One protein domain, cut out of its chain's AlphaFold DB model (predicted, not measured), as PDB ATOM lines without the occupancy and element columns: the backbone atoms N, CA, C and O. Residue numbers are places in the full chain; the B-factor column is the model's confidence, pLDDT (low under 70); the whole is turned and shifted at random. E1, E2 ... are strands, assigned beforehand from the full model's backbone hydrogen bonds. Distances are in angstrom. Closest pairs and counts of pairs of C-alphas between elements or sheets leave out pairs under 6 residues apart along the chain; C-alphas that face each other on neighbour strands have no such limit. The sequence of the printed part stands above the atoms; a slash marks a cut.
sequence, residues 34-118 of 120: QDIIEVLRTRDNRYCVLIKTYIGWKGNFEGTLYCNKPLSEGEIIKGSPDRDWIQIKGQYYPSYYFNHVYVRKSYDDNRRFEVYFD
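Overview. This is residues 34 to 118 of the 120 residues of an uncharacterized protein of Cyanobacteria bacterium UBA11367 (UniProt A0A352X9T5). What does the model look like as a whole? It is a small, only partly closed barrel made by one strongly twisted sheet of six strands, with residues 85 to 89 and residues 93 to 100 crossing its open side between E4 and E5. How is it built along the chain? The printed part has 85 residues with no named helix and six named strands, E1 to E6 in turn, in an antiparallel sheet of order E4, E1, E2, E3, E6, E5. The class is all strand, though under half of the residues, 38 of 85, are in named elements. How large is it? It is compact, with a radius of gyration of the C-alphas of 11.9 A and spans of 32 by 31 by 19 A.

Along the chain. Where do the first strands lie? E1 is residues 37 to 42, 16.4 A long, and begins at C-alpha 37 at (-1.555, 32.230, -29.406). E2, the longest by residues, is residues 47 to 55, 22.5 A, and E3 is residues 61 to 67, 18.5 A. What follows? E4 is residues 90 to 92, with C-alpha 90 at (-5.905, 46.133, -22.443), and E5 is residues 101 to 107, 15.5 A. E6, residues 112 to 117, is 16.1 A long and ends at C-alpha 117 at (-14.385, 35.101, -34.490).

Arrangement. How do E1, E2 and E3 pair? They form a meander, each strand the antiparallel neighbour of the one before, and E1 with E2 and E2 with E3 are hairpins. N 38 and O 50 are 2.9 A apart, and N 51 and O 64 are 2.8 A apart, both within hydrogen-bond range. Where does E4 join? It is the antiparallel neighbour of E1 at 148 degrees, with N 91 and O 41 at 3.0 A; E1 to E4 form a Greek key, a meander whose first strand is also the antiparallel neighbour of the fourth. What lies beyond E3? E6 is antiparallel to it, with N 63 and O 115 at 2.9 A, and E5 and E6 are a hairpin, with N 102 and O 116 at 2.8 A. Do the edge strands have other partners? Residues 85 to 86 pair antiparallel with residues 101 to 102 of E5 and with residues 76 to 77.

Size, cuts and confidence. How much does the sheet curl? From edge to edge the way across it turns by 100 degrees, curled like part of a barrel. Which links are long? The link from E3 to E4, residues 68 to 89, is long, and the printed part has no cut. Where is confidence low? The mean pLDDT of the printed part is 80.8, and residues 34 to 35, 81 to 82 and 91 to 99 are under 70.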
ATOM      1  N   GLN A  34       2.766  32.057 -35.291       54.50
ATOM      2  CA  GLN A  34       2.575  33.428 -34.774       54.50
ATOM      3  C   GLN A  34       1.119  33.938 -34.704       54.50
ATOM      4  O   GLN A  34       0.897  35.027 -34.184       54.50
ATOM      5  N   ASP A  35       0.143  33.155 -35.162       57.62
ATOM      6  CA  ASP A  35      -1.279  33.500 -35.166       57.62
ATOM      7  C   ASP A  35      -2.134  32.628 -34.247       57.62
ATOM      8  O   ASP A  35      -3.324  32.908 -34.114       57.62
ATOM      9  N   ILE A  36      -1.577  31.578 -33.630       72.81
ATOM     10  CA  ILE A  36      -2.366  30.646 -32.815       72.81
ATOM     11  C   ILE A  36      -2.508  31.128 -31.371       72.81
ATOM     12  O   ILE A  36      -3.564  30.938 -30.778       72.81
ATOM     13  N   ILE A  37      -1.507  31.802 -30.808       76.00
ATOM     14  CA  ILE A  37      -1.555  32.230 -29.406       76.00
ATOM     15  C   ILE A  37      -1.438  33.742 -29.310       76.00
ATOM     16  O   ILE A  37      -0.455  34.325 -29.759       76.00
ATOM     17  N   GLU A  38      -2.428  34.370 -28.680       77.62
ATOM     18  CA  GLU A  38      -2.444  35.805 -28.411       77.62
ATOM     19  C   GLU A  38      -2.524  36.059 -26.907       77.62
ATOM     20  O   GLU A  38      -3.286  35.409 -26.193       77.62
ATOM     21  N   VAL A  39      -1.747  37.024 -26.413       77.31
ATOM     22  CA  VAL A  39      -1.700  37.368 -24.986       77.31
ATOM     23  C   VAL A  39      -2.128  38.813 -24.775       77.31
ATOM     24  O   VAL A  39      -1.662  39.732 -25.449       77.31
ATOM     25  N   LEU A  40      -2.994  39.016 -23.786       80.19
ATOM     26  CA  LEU A  40      -3.514  40.310 -23.372       80.19
ATOM     27  C   LEU A  40      -3.212  40.549 -21.896       80.19
ATOM     28  O   LEU A  40      -3.611  39.761 -21.039       80.19
ATOM     29  N   ARG A  41      -2.584  41.688 -21.589       79.50
ATOM     30  CA  ARG A  41      -2.547  42.224 -20.226       79.50
ATOM     31  C   ARG A  41      -3.597  43.320 -20.087       79.50
ATOM     32  O   ARG A  41      -3.553  44.343 -20.779       79.50
ATOM     33  N   THR A  42      -4.548  43.116 -19.188       79.00
ATOM     34  CA  THR A  42      -5.603  44.091 -18.896       79.00
ATOM     35  C   THR A  42      -5.066  45.237 -18.035       79.00
ATOM     36  O   THR A  42      -4.005  45.141 -17.409       79.00
ATOM     37  N   ARG A  43      -5.816  46.345 -17.966       79.50
ATOM     38  CA  ARG A  43      -5.442  47.508 -17.135       79.50
ATOM     39  C   ARG A  43      -5.369  47.188 -15.643       79.50
ATOM     40  O   ARG A  43      -4.599  47.817 -14.927       79.50
ATOM     41  N   ASP A  44      -6.153  46.221 -15.185       81.81
ATOM     42  CA  ASP A  44      -6.186  45.754 -13.801       81.81
ATOM     43  C   ASP A  44      -5.237  44.567 -13.539       81.81
ATOM     44  O   ASP A  44      -5.393  43.839 -12.559       81.81
ATOM     45  N   ASN A  45      -4.214  44.394 -14.386       76.81
ATOM     46  CA  ASN A  45      -3.168  43.372 -14.257       76.81
ATOM     47  C   ASN A  45      -3.682  41.923 -14.271       76.81
ATOM     48  O   ASN A  45      -3.087  41.040 -13.647       76.81
ATOM     49  N   ARG A  46      -4.767  41.658 -14.998       83.44
ATOM     50  CA  ARG A  46      -5.107  40.299 -15.419       83.44
ATOM     51  C   ARG A  46      -4.360  39.973 -16.695       83.44
ATOM     52  O   ARG A  46      -4.050  40.854 -17.499       83.44
ATOM     53  N   TYR A  47      -4.081  38.696 -16.855       81.25
ATOM     54  CA  TYR A  47      -3.531  38.156 -18.077       81.25
ATOM     55  C   TYR A  47      -4.563  37.223 -18.671       81.25
ATOM     56  O   TYR A  47      -5.101  36.368 -17.965       81.25
ATOM     57  N   CYS A  48      -4.813  37.396 -19.960       84.31
ATOM     58  CA  CYS A  48      -5.613  36.480 -20.741       84.31
ATOM     59  C   CYS A  48      -4.806  35.964 -21.930       84.31
ATOM     60  O   CYS A  48      -4.045  36.718 -22.537       84.31
ATOM     61  N   VAL A  49      -4.962  34.683 -22.240       84.69
ATOM     62  CA  VAL A  49      -4.318  33.987 -23.351       84.69
ATOM     63  C   VAL A  49      -5.420  33.397 -24.218       84.69
ATOM     64  O   VAL A  49      -6.230  32.603 -23.743       84.69
ATOM     65  N   LEU A  50      -5.464  33.805 -25.478       85.81
ATOM     66  CA  LEU A  50      -6.294  33.203 -26.507       85.81
ATOM     67  C   LEU A  50      -5.460  32.160 -27.244       85.81
ATOM     68  O   LEU A  50      -4.399  32.490 -27.761       85.81
ATOM     69  N   ILE A  51      -5.960  30.932 -27.323       85.38
ATOM     70  CA  ILE A  51      -5.363  29.844 -28.098       85.38
ATOM     71  C   ILE A  51      -6.346  29.453 -29.197       85.38
ATOM     72  O   ILE A  51      -7.419  28.923 -28.912       85.38
ATOM     73  N   LYS A  52      -6.004  29.721 -30.455       84.50
ATOM     74  CA  LYS A  52      -6.811  29.390 -31.631       84.50
ATOM     75  C   LYS A  52      -6.556  27.947 -32.051       84.50
ATOM     76  O   LYS A  52      -5.469  27.596 -32.491       84.50
ATOM     77  N   THR A  53      -7.568  27.101 -31.956       83.56
ATOM     78  CA  THR A  53      -7.486  25.692 -32.371       83.56
ATOM     79  C   THR A  53      -7.776  25.512 -33.859       83.56
ATOM     80  O   THR A  53      -7.398  24.503 -34.449       83.56
ATOM     81  N   TYR A  54      -8.429  26.493 -34.482       82.56
ATOM     82  CA  TYR A  54      -8.711  26.511 -35.909       82.56
ATOM     83  C   TYR A  54      -8.639  27.940 -36.437       82.56
ATOM     84  O   TYR A  54      -9.215  28.848 -35.844       82.56
ATOM     85  N   ILE A  55      -7.965  28.132 -37.571       83.94
ATOM     86  CA  ILE A  55      -7.944  29.398 -38.308       83.94
ATOM     87  C   ILE A  55      -8.446  29.105 -39.720       83.94
ATOM     88  O   ILE A  55      -7.821  28.370 -40.484       83.94
ATOM     89  N   GLY A  56      -9.611  29.653 -40.038       81.12
ATOM     90  CA  GLY A  56     -10.271  29.539 -41.326       81.12
ATOM     91  C   GLY A  56      -9.988  30.720 -42.252       81.12
ATOM     92  O   GLY A  56      -9.068  31.521 -42.078       81.12
ATOM     93  N   TRP A  57     -10.820  30.827 -43.285       78.38
ATOM     94  CA  TRP A  57     -10.734  31.892 -44.278       78.38
ATOM     95  C   TRP A  57     -10.898  33.285 -43.646       78.38
ATOM     96  O   TRP A  57     -11.623  33.444 -42.667       78.38
ATOM     97  N   LYS A  58     -10.209  34.295 -44.203       79.31
ATOM     98  CA  LYS A  58     -10.171  35.691 -43.708       79.31
ATOM     99  C   LYS A  58      -9.686  35.877 -42.259       79.31
ATOM    100  O   LYS A  58      -9.842  36.962 -41.711       79.31
ATOM    101  N   GLY A  59      -9.077  34.862 -41.648       76.94
ATOM    102  CA  GLY A  59      -8.671  34.937 -40.245       76.94
ATOM    103  C   GLY A  59      -9.829  34.730 -39.267       76.94
ATOM    104  O   GLY A  59      -9.662  35.007 -38.080       76.94
ATOM    105  N   ASN A  60     -10.977  34.216 -39.735       83.88
ATOM    106  CA  ASN A  60     -11.982  33.634 -38.847       83.88
ATOM    107  C   ASN A  60     -11.324  32.528 -38.035       83.88
ATOM    108  O   ASN A  60     -10.511  31.772 -38.569       83.88
ATOM    109  N   PHE A  61     -11.662  32.410 -36.762       88.31
ATOM    110  CA  PHE A  61     -11.030  31.406 -35.920       88.31
ATOM    111  C   PHE A  61     -11.980  30.838 -34.888       88.31
ATOM    112  O   PHE A  61     -12.974  31.460 -34.521       88.31
ATOM    113  N   GLU A  62     -11.615  29.666 -34.390       89.19
ATOM    114  CA  GLU A  62     -12.165  29.080 -33.174       89.19
ATOM    115  C   GLU A  62     -11.019  28.821 -32.198       89.19
ATOM    116  O   GLU A  62      -9.877  28.592 -32.610       89.19
ATOM    117  N   GLY A  63     -11.302  28.895 -30.903       89.94
ATOM    118  CA  GLY A  63     -10.279  28.725 -29.889       89.94
ATOM    119  C   GLY A  63     -10.803  28.748 -28.466       89.94
ATOM    120  O   GLY A  63     -12.007  28.742 -28.211       89.94
ATOM    121  N   THR A  64      -9.861  28.802 -27.530       90.19
ATOM    122  CA  THR A  64     -10.140  28.924 -26.102       90.19
ATOM    123  C   THR A  64      -9.445  30.152 -25.539       90.19
ATOM    124  O   THR A  64      -8.249  30.350 -25.744       90.19
ATOM    125  N   LEU A  65     -10.195  30.977 -24.813       88.69
ATOM    126  CA  LEU A  65      -9.666  32.089 -24.038       88.69
ATOM    127  C   LEU A  65      -9.529  31.665 -22.577       88.69
ATOM    128  O   LEU A  65     -10.504  31.241 -21.956       88.69
ATOM    129  N   TYR A  66      -8.337  31.843 -22.022       88.19
ATOM    130  CA  TYR A  66      -8.020  31.635 -20.615       88.19
ATOM    131  C   TYR A  66      -7.678  32.962 -19.969       88.19
ATOM    132  O   TYR A  66      -6.934  33.741 -20.550       88.19
ATOM    133  N   CYS A  67      -8.137  33.197 -18.749       86.06
ATOM    134  CA  CYS A  67      -7.729  34.333 -17.939       86.06
ATOM    135  C   CYS A  67      -7.290  33.855 -16.553       86.06
ATOM    136  O   CYS A  67      -7.922  32.997 -15.938       86.06
ATOM    137  N   ASN A  68      -6.211  34.436 -16.029       83.00
ATOM    138  CA  ASN A  68      -5.692  34.084 -14.703       83.00
ATOM    139  C   ASN A  68      -6.626  34.504 -13.547       83.00
ATOM    140  O   ASN A  68      -6.509  34.009 -12.427       83.00
ATOM    141  N   LYS A  69      -7.559  35.425 -13.811       87.50
ATOM    142  CA  LYS A  69      -8.639  35.839 -12.908       87.50
ATOM    143  C   LYS A  69      -9.947  35.968 -13.700       87.50
ATOM    144  O   LYS A  69      -9.873  36.165 -14.914       87.50
ATOM    145  N   PRO A  70     -11.115  35.900 -13.034       90.44
ATOM    146  CA  PRO A  70     -12.408  36.019 -13.698       90.44
ATOM    147  C   PRO A  70     -12.526  37.287 -14.545       90.44
ATOM    148  O   PRO A  70     -12.042  38.362 -14.164       90.44
ATOM    149  N   LEU A  71     -13.205  37.163 -15.682       88.69
ATOM    150  CA  LEU A  71     -13.759  38.316 -16.374       88.69
ATOM    151  C   LEU A  71     -14.950  38.865 -15.592       88.69
ATOM    152  O   LEU A  71     -15.745  38.116 -15.023       88.69
ATOM    153  N   SER A  72     -15.052  40.189 -15.550       89.25
ATOM    154  CA  SER A  72     -16.200  40.864 -14.956       89.25
ATOM    155  C   SER A  72     -17.409  40.772 -15.886       89.25
ATOM    156  O   SER A  72     -17.263  40.671 -17.103       89.25
ATOM    157  N   GLU A  73     -18.618  40.873 -15.331       85.44
ATOM    158  CA  GLU A  73     -19.848  40.857 -16.136       85.44
ATOM    159  C   GLU A  73     -19.879  41.979 -17.186       85.44
ATOM    160  O   GLU A  73     -20.448  41.807 -18.255       85.44
ATOM    161  N   GLY A  74     -19.218  43.112 -16.923       86.56
ATOM    162  CA  GLY A  74     -19.113  44.220 -17.878       86.56
ATOM    163  C   GLY A  74     -18.173  43.960 -19.062       86.56
ATOM    164  O   GLY A  74     -18.155  44.753 -20.000       86.56
ATOM    165  N   GLU A  75     -17.384  42.885 -19.025       89.38
ATOM    166  CA  GLU A  75     -16.508  42.457 -20.124       89.38
ATOM    167  C   GLU A  75     -17.128  41.339 -20.962       89.38
ATOM    168  O   GLU A  75     -16.638  41.066 -22.056       89.38
ATOM    169  N   ILE A  76     -18.200  40.720 -20.461       90.62
ATOM    170  CA  ILE A  76     -18.996  39.707 -21.152       90.62
ATOM    171  C   ILE A  76     -20.292  40.389 -21.583       90.62
ATOM    172  O   ILE A  76     -21.264  40.483 -20.833       90.62
ATOM    173  N   ILE A  77     -20.291  40.929 -22.794       89.88
ATOM    174  CA  ILE A  77     -21.432  41.665 -23.310       89.88
ATOM    175  C   ILE A  77     -22.485  40.670 -23.780       89.88
ATOM    176  O   ILE A  77     -22.231  39.858 -24.672       89.88
ATOM    177  N   LYS A  78     -23.676  40.759 -23.183       87.00
ATOM    178  CA  LYS A  78     -24.826  39.953 -23.592       87.00
ATOM    179  C   LYS A  78     -25.399  40.482 -24.897       87.00
ATOM    180  O   LYS A  78     -25.839  41.633 -24.961       87.00
ATOM    181  N   GLY A  79     -25.364  39.652 -25.932       79.88
ATOM    182  CA  GLY A  79     -25.833  40.011 -27.266       79.88
ATOM    183  C   GLY A  79     -27.308  39.710 -27.514       79.88
ATOM    184  O   GLY A  79     -28.017  39.160 -26.676       79.88
ATOM    185  N   SER A  80     -27.771  40.072 -28.711       70.31
ATOM    186  CA  SER A  80     -29.092  39.704 -29.242       70.31
ATOM    187  C   SER A  80     -29.028  38.333 -29.922       70.31
ATOM    188  O   SER A  80     -28.006  38.024 -30.536       70.31
ATOM    189  N   PRO A  81     -30.124  37.561 -29.866       64.31
ATOM    190  CA  PRO A  81     -30.159  36.331 -29.080       64.31
ATOM    191  C   PRO A  81     -28.987  35.392 -29.425       64.31
ATOM    192  O   PRO A  81     -28.707  35.124 -30.591       64.31
ATOM    193  N   ASP A  82     -28.316  34.901 -28.383       65.81
ATOM    194  CA  ASP A  82     -27.297  33.835 -28.421       65.81
ATOM    195  C   ASP A  82     -25.910  34.199 -28.975       65.81
ATOM    196  O   ASP A  82     -25.109  33.315 -29.276       65.81
ATOM    197  N   ARG A  83     -25.577  35.488 -29.079       83.38
ATOM    198  CA  ARG A  83     -24.210  35.929 -29.404       83.38
ATOM    199  C   ARG A  83     -23.635  36.787 -28.295       83.38
ATOM    200  O   ARG A  83     -23.492  37.989 -28.472       83.38
ATOM    201  N   ASP A  84     -23.310  36.181 -27.161       90.81
ATOM    202  CA  ASP A  84     -22.490  36.859 -26.157       90.81
ATOM    203  C   ASP A  84     -21.081  37.067 -26.723       90.81
ATOM    204  O   ASP A  84     -20.575  36.233 -27.478       90.81
ATOM    205  N   TRP A  85     -20.432  38.177 -26.384       91.25
ATOM    206  CA  TRP A  85     -19.045  38.412 -26.778       91.25
ATOM    207  C   TRP A  85     -18.225  39.006 -25.650       91.25
ATOM    208  O   TRP A  85     -18.720  39.713 -24.772       91.25
ATOM    209  N   ILE A  86     -16.931  38.728 -25.701       90.25
ATOM    210  CA  ILE A  86     -15.950  39.264 -24.775       90.25
ATOM    211  C   ILE A  86     -15.339  40.517 -25.385       90.25
ATOM    212  O   ILE A  86     -14.854  40.503 -26.519       90.25
ATOM    213  N   GLN A  87     -15.350  41.600 -24.610       88.19
ATOM    214  CA  GLN A  87     -14.717  42.863 -24.958       88.19
ATOM    215  C   GLN A  87     -13.826  43.334 -23.807       88.19
ATOM    216  O   GLN A  87     -14.284  43.959 -22.851       88.19
ATOM    217  N   ILE A  88     -12.522  43.072 -23.919       81.31
ATOM    218  CA  ILE A  88     -11.546  43.409 -22.877       81.31
ATOM    219  C   ILE A  88     -10.701  44.607 -23.317       81.31
ATOM    220  O   ILE A  88     -10.116  44.643 -24.402       81.31
ATOM    221  N   LYS A  89     -10.591  45.614 -22.449       77.50
ATOM    222  CA  LYS A  89      -9.676  46.745 -22.660       77.50
ATOM    223  C   LYS A  89      -8.303  46.401 -22.082       77.50
ATOM    224  O   LYS A  89      -8.166  46.218 -20.873       77.50
ATOM    225  N   GLY A  90      -7.264  46.400 -22.910       70.94
ATOM    226  CA  GLY A  90      -5.905  46.133 -22.443       70.94
ATOM    227  C   GLY A  90      -4.824  46.548 -23.431       70.94
ATOM    228  O   GLY A  90      -5.105  47.169 -24.457       70.94
ATOM    229  N   GLN A  91      -3.581  46.251 -23.061       64.06
ATOM    230  CA  GLN A  91      -2.422  46.407 -23.931       64.06
ATOM    231  C   GLN A  91      -2.215  45.097 -24.690       64.06
ATOM    232  O   GLN A  91      -1.906  44.068 -24.092       64.06
ATOM    233  N   TYR A  92      -2.412  45.156 -26.003       65.44
ATOM    234  CA  TYR A  92      -2.195  44.045 -26.923       65.44
ATOM    235  C   TYR A  92      -0.746  44.103 -27.411       65.44
ATOM    236  O   TYR A  92      -0.289  45.150 -27.877       65.44
ATOM    237  N   TYR A  93      -0.009  43.006 -27.279       50.47
ATOM    238  CA  TYR A  93       1.419  42.955 -27.586       50.47
ATOM    239  C   TYR A  93       1.677  42.132 -28.852       50.47
ATOM    240  O   TYR A  93       1.282  40.975 -28.874       50.47
ATOM    241  N   PRO A  94       2.437  42.636 -29.837       49.56
ATOM    242  CA  PRO A  94       2.212  43.838 -30.629       49.56
ATOM    243  C   PRO A  94       1.422  43.487 -31.916       49.56
ATOM    244  O   PRO A  94       1.879  42.675 -32.714       49.56
ATOM    245  N   SER A  95       0.301  44.171 -32.182       46.72
ATOM    246  CA  SER A  95      -0.535  44.082 -33.416       46.72
ATOM    247  C   SER A  95      -1.720  43.105 -33.434       46.72
ATOM    248  O   SER A  95      -2.373  42.989 -34.466       46.72
ATOM    249  N   TYR A  96      -2.054  42.445 -32.325       52.88
ATOM    250  CA  TYR A  96      -3.177  41.500 -32.291       52.88
ATOM    251  C   TYR A  96      -4.502  42.162 -31.888       52.88
ATOM    252  O   TYR A  96      -4.543  43.002 -30.985       52.88
ATOM    253  N   TYR A  97      -5.584  41.785 -32.573       56.62
ATOM    254  CA  TYR A  97      -6.893  42.445 -32.515       56.62
ATOM    255  C   TYR A  97      -8.019  41.478 -32.122       56.62
ATOM    256  O   TYR A  97      -9.003  41.361 -32.844       56.62
ATOM    257  N   PHE A  98      -7.945  40.814 -30.965       65.31
ATOM    258  CA  PHE A  98      -9.111  40.095 -30.422       65.31
ATOM    259  C   PHE A  98      -9.943  40.967 -29.462       65.31
ATOM    260  O   PHE A  98     -10.444  40.523 -28.435       65.31
ATOM    261  N   ASN A  99     -10.127  42.248 -29.796       68.25
ATOM    262  CA  ASN A  99     -10.943  43.166 -28.985       68.25
ATOM    263  C   ASN A  99     -12.430  42.770 -28.911       68.25
ATOM    264  O   ASN A  99     -13.175  43.348 -28.118       68.25
ATOM    265  N   HIS A 100     -12.841  41.825 -29.753       81.88
ATOM    266  CA  HIS A 100     -14.176  41.274 -29.846       81.88
ATOM    267  C   HIS A 100     -14.061  39.802 -30.251       81.88
ATOM    268  O   HIS A 100     -13.630  39.499 -31.361       81.88
ATOM    269  N   VAL A 101     -14.467  38.892 -29.368       89.25
ATOM    270  CA  VAL A 101     -14.618  37.463 -29.690       89.25
ATOM    271  C   VAL A 101     -15.948  36.958 -29.163       89.25
ATOM    272  O   VAL A 101     -16.328  37.283 -28.039       89.25
ATOM    273  N   TYR A 102     -16.664  36.179 -29.963       92.12
ATOM    274  CA  TYR A 102     -17.932  35.595 -29.550       92.12
ATOM    275  C   TYR A 102     -17.695  34.427 -28.602       92.12
ATOM    276  O   TYR A 102     -16.748  33.661 -28.774       92.12
ATOM    277  N   VAL A 103     -18.567  34.287 -27.611       92.38
ATOM    278  CA  VAL A 103     -18.548  33.202 -26.633       92.38
ATOM    279  C   VAL A 103     -19.487  32.109 -27.109       92.38
ATOM    280  O   VAL A 103     -20.687  32.322 -27.251       92.38
ATOM    281  N   ARG A 104     -18.943  30.912 -27.321       91.19
ATOM    282  CA  ARG A 104     -19.737  29.698 -27.536       91.19
ATOM    283  C   ARG A 104     -20.124  29.069 -26.200       91.19
ATOM    284  O   ARG A 104     -21.243  28.589 -26.044       91.19
ATOM    285  N   LYS A 105     -19.197  29.072 -25.236       90.50
ATOM    286  CA  LYS A 105     -19.412  28.500 -23.904       90.50
ATOM    287  C   LYS A 105     -18.473  29.108 -22.869       90.50
ATOM    288  O   LYS A 105     -17.317  29.383 -23.180       90.50
ATOM    289  N   SER A 106     -18.953  29.284 -21.642       90.06
ATOM    290  CA  SER A 106     -18.155  29.719 -20.493       90.06
ATOM    291  C   SER A 106     -17.957  28.585 -19.485       90.06
ATOM    292  O   SER A 106     -18.788  27.685 -19.349       90.06
ATOM    293  N   TYR A 107     -16.830  28.637 -18.781       85.81
ATOM    294  CA  TYR A 107     -16.391  27.654 -17.800       85.81
ATOM    295  C   TYR A 107     -15.709  28.339 -16.610       85.81
ATOM    296  O   TYR A 107     -15.261  29.485 -16.706       85.81
ATOM    297  N   ASP A 108     -15.588  27.592 -15.508       77.88
ATOM    298  CA  ASP A 108     -14.686  27.880 -14.385       77.88
ATOM    299  C   ASP A 108     -14.768  29.327 -13.872       77.88
ATOM    300  O   ASP A 108     -13.759  30.028 -13.795       77.88
ATOM    301  N   ASP A 109     -15.983  29.778 -13.539       85.56
ATOM    302  CA  ASP A 109     -16.227  31.108 -12.957       85.56
ATOM    303  C   ASP A 109     -15.677  32.250 -13.836       85.56
ATOM    304  O   ASP A 109     -14.898  33.096 -13.399       85.56
ATOM    305  N   ASN A 110     -16.041  32.239 -15.124       86.75
ATOM    306  CA  ASN A 110     -15.646  33.252 -16.110       86.75
ATOM    307  C   ASN A 110     -14.126  33.388 -16.307       86.75
ATOM    308  O   ASN A 110     -13.626  34.470 -16.624       86.75
ATOM    309  N   ARG A 111     -13.371  32.300 -16.121       87.19
ATOM    310  CA  ARG A 111     -11.919  32.258 -16.382       87.19
ATOM    311  C   ARG A 111     -11.560  31.548 -17.674       87.19
ATOM    312  O   ARG A 111     -10.447  31.729 -18.163       87.19
ATOM    313  N   ARG A 112     -12.468  30.736 -18.214       90.19
ATOM    314  CA  ARG A 112     -12.242  29.965 -19.434       90.19
ATOM    315  C   ARG A 112     -13.457  30.035 -20.344       90.19
ATOM    316  O   ARG A 112     -14.586  29.877 -19.885       90.19
ATOM    317  N   PHE A 113     -13.217  30.240 -21.633       91.62
ATOM    318  CA  PHE A 113     -14.272  30.386 -22.629       91.62
ATOM    319  C   PHE A 113     -13.895  29.677 -23.923       91.62
ATOM    320  O   PHE A 113     -12.801  29.885 -24.436       91.62
ATOM    321  N   GLU A 114     -14.821  28.903 -24.479       91.62
ATOM    322  CA  GLU A 114     -14.778  28.557 -25.898       91.62
ATOM    323  C   GLU A 114     -15.231  29.772 -26.693       91.62
ATOM    324  O   GLU A 114     -16.322  30.306 -26.458       91.62
ATOM    325  N   VAL A 115     -14.391  30.208 -27.626       92.25
ATOM    326  CA  VAL A 115     -14.598  31.439 -28.379       92.25
ATOM    327  C   VAL A 115     -14.433  31.228 -29.872       92.25
ATOM    328  O   VAL A 115     -13.764  30.301 -30.327       92.25
ATOM    329  N   TYR A 116     -15.033  32.126 -30.639       90.94
ATOM    330  CA  TYR A 116     -14.839  32.191 -32.077       90.94
ATOM    331  C   TYR A 116     -14.890  33.632 -32.580       90.94
ATOM    332  O   TYR A 116     -15.425  34.534 -31.929       90.94
ATOM    333  N   PHE A 117     -14.331  33.843 -33.763       88.19
ATOM    334  CA  PHE A 117     -14.385  35.101 -34.490       88.19
ATOM    335  C   PHE A 117     -14.874  34.841 -35.910       88.19
ATOM    336  O   PHE A 117     -14.380  33.934 -36.584       88.19
ATOM    337  N   ASP A 118     -15.851  35.633 -36.347       83.19
ATOM    338  CA  ASP A 118     -16.514  35.468 -37.637       83.19
ATOM    339  C   ASP A 118     -16.685  36.825 -38.332       83.19
ATOM    340  O   ASP A 118     -17.520  37.648 -37.945       83.19
TER     341      ASP A 118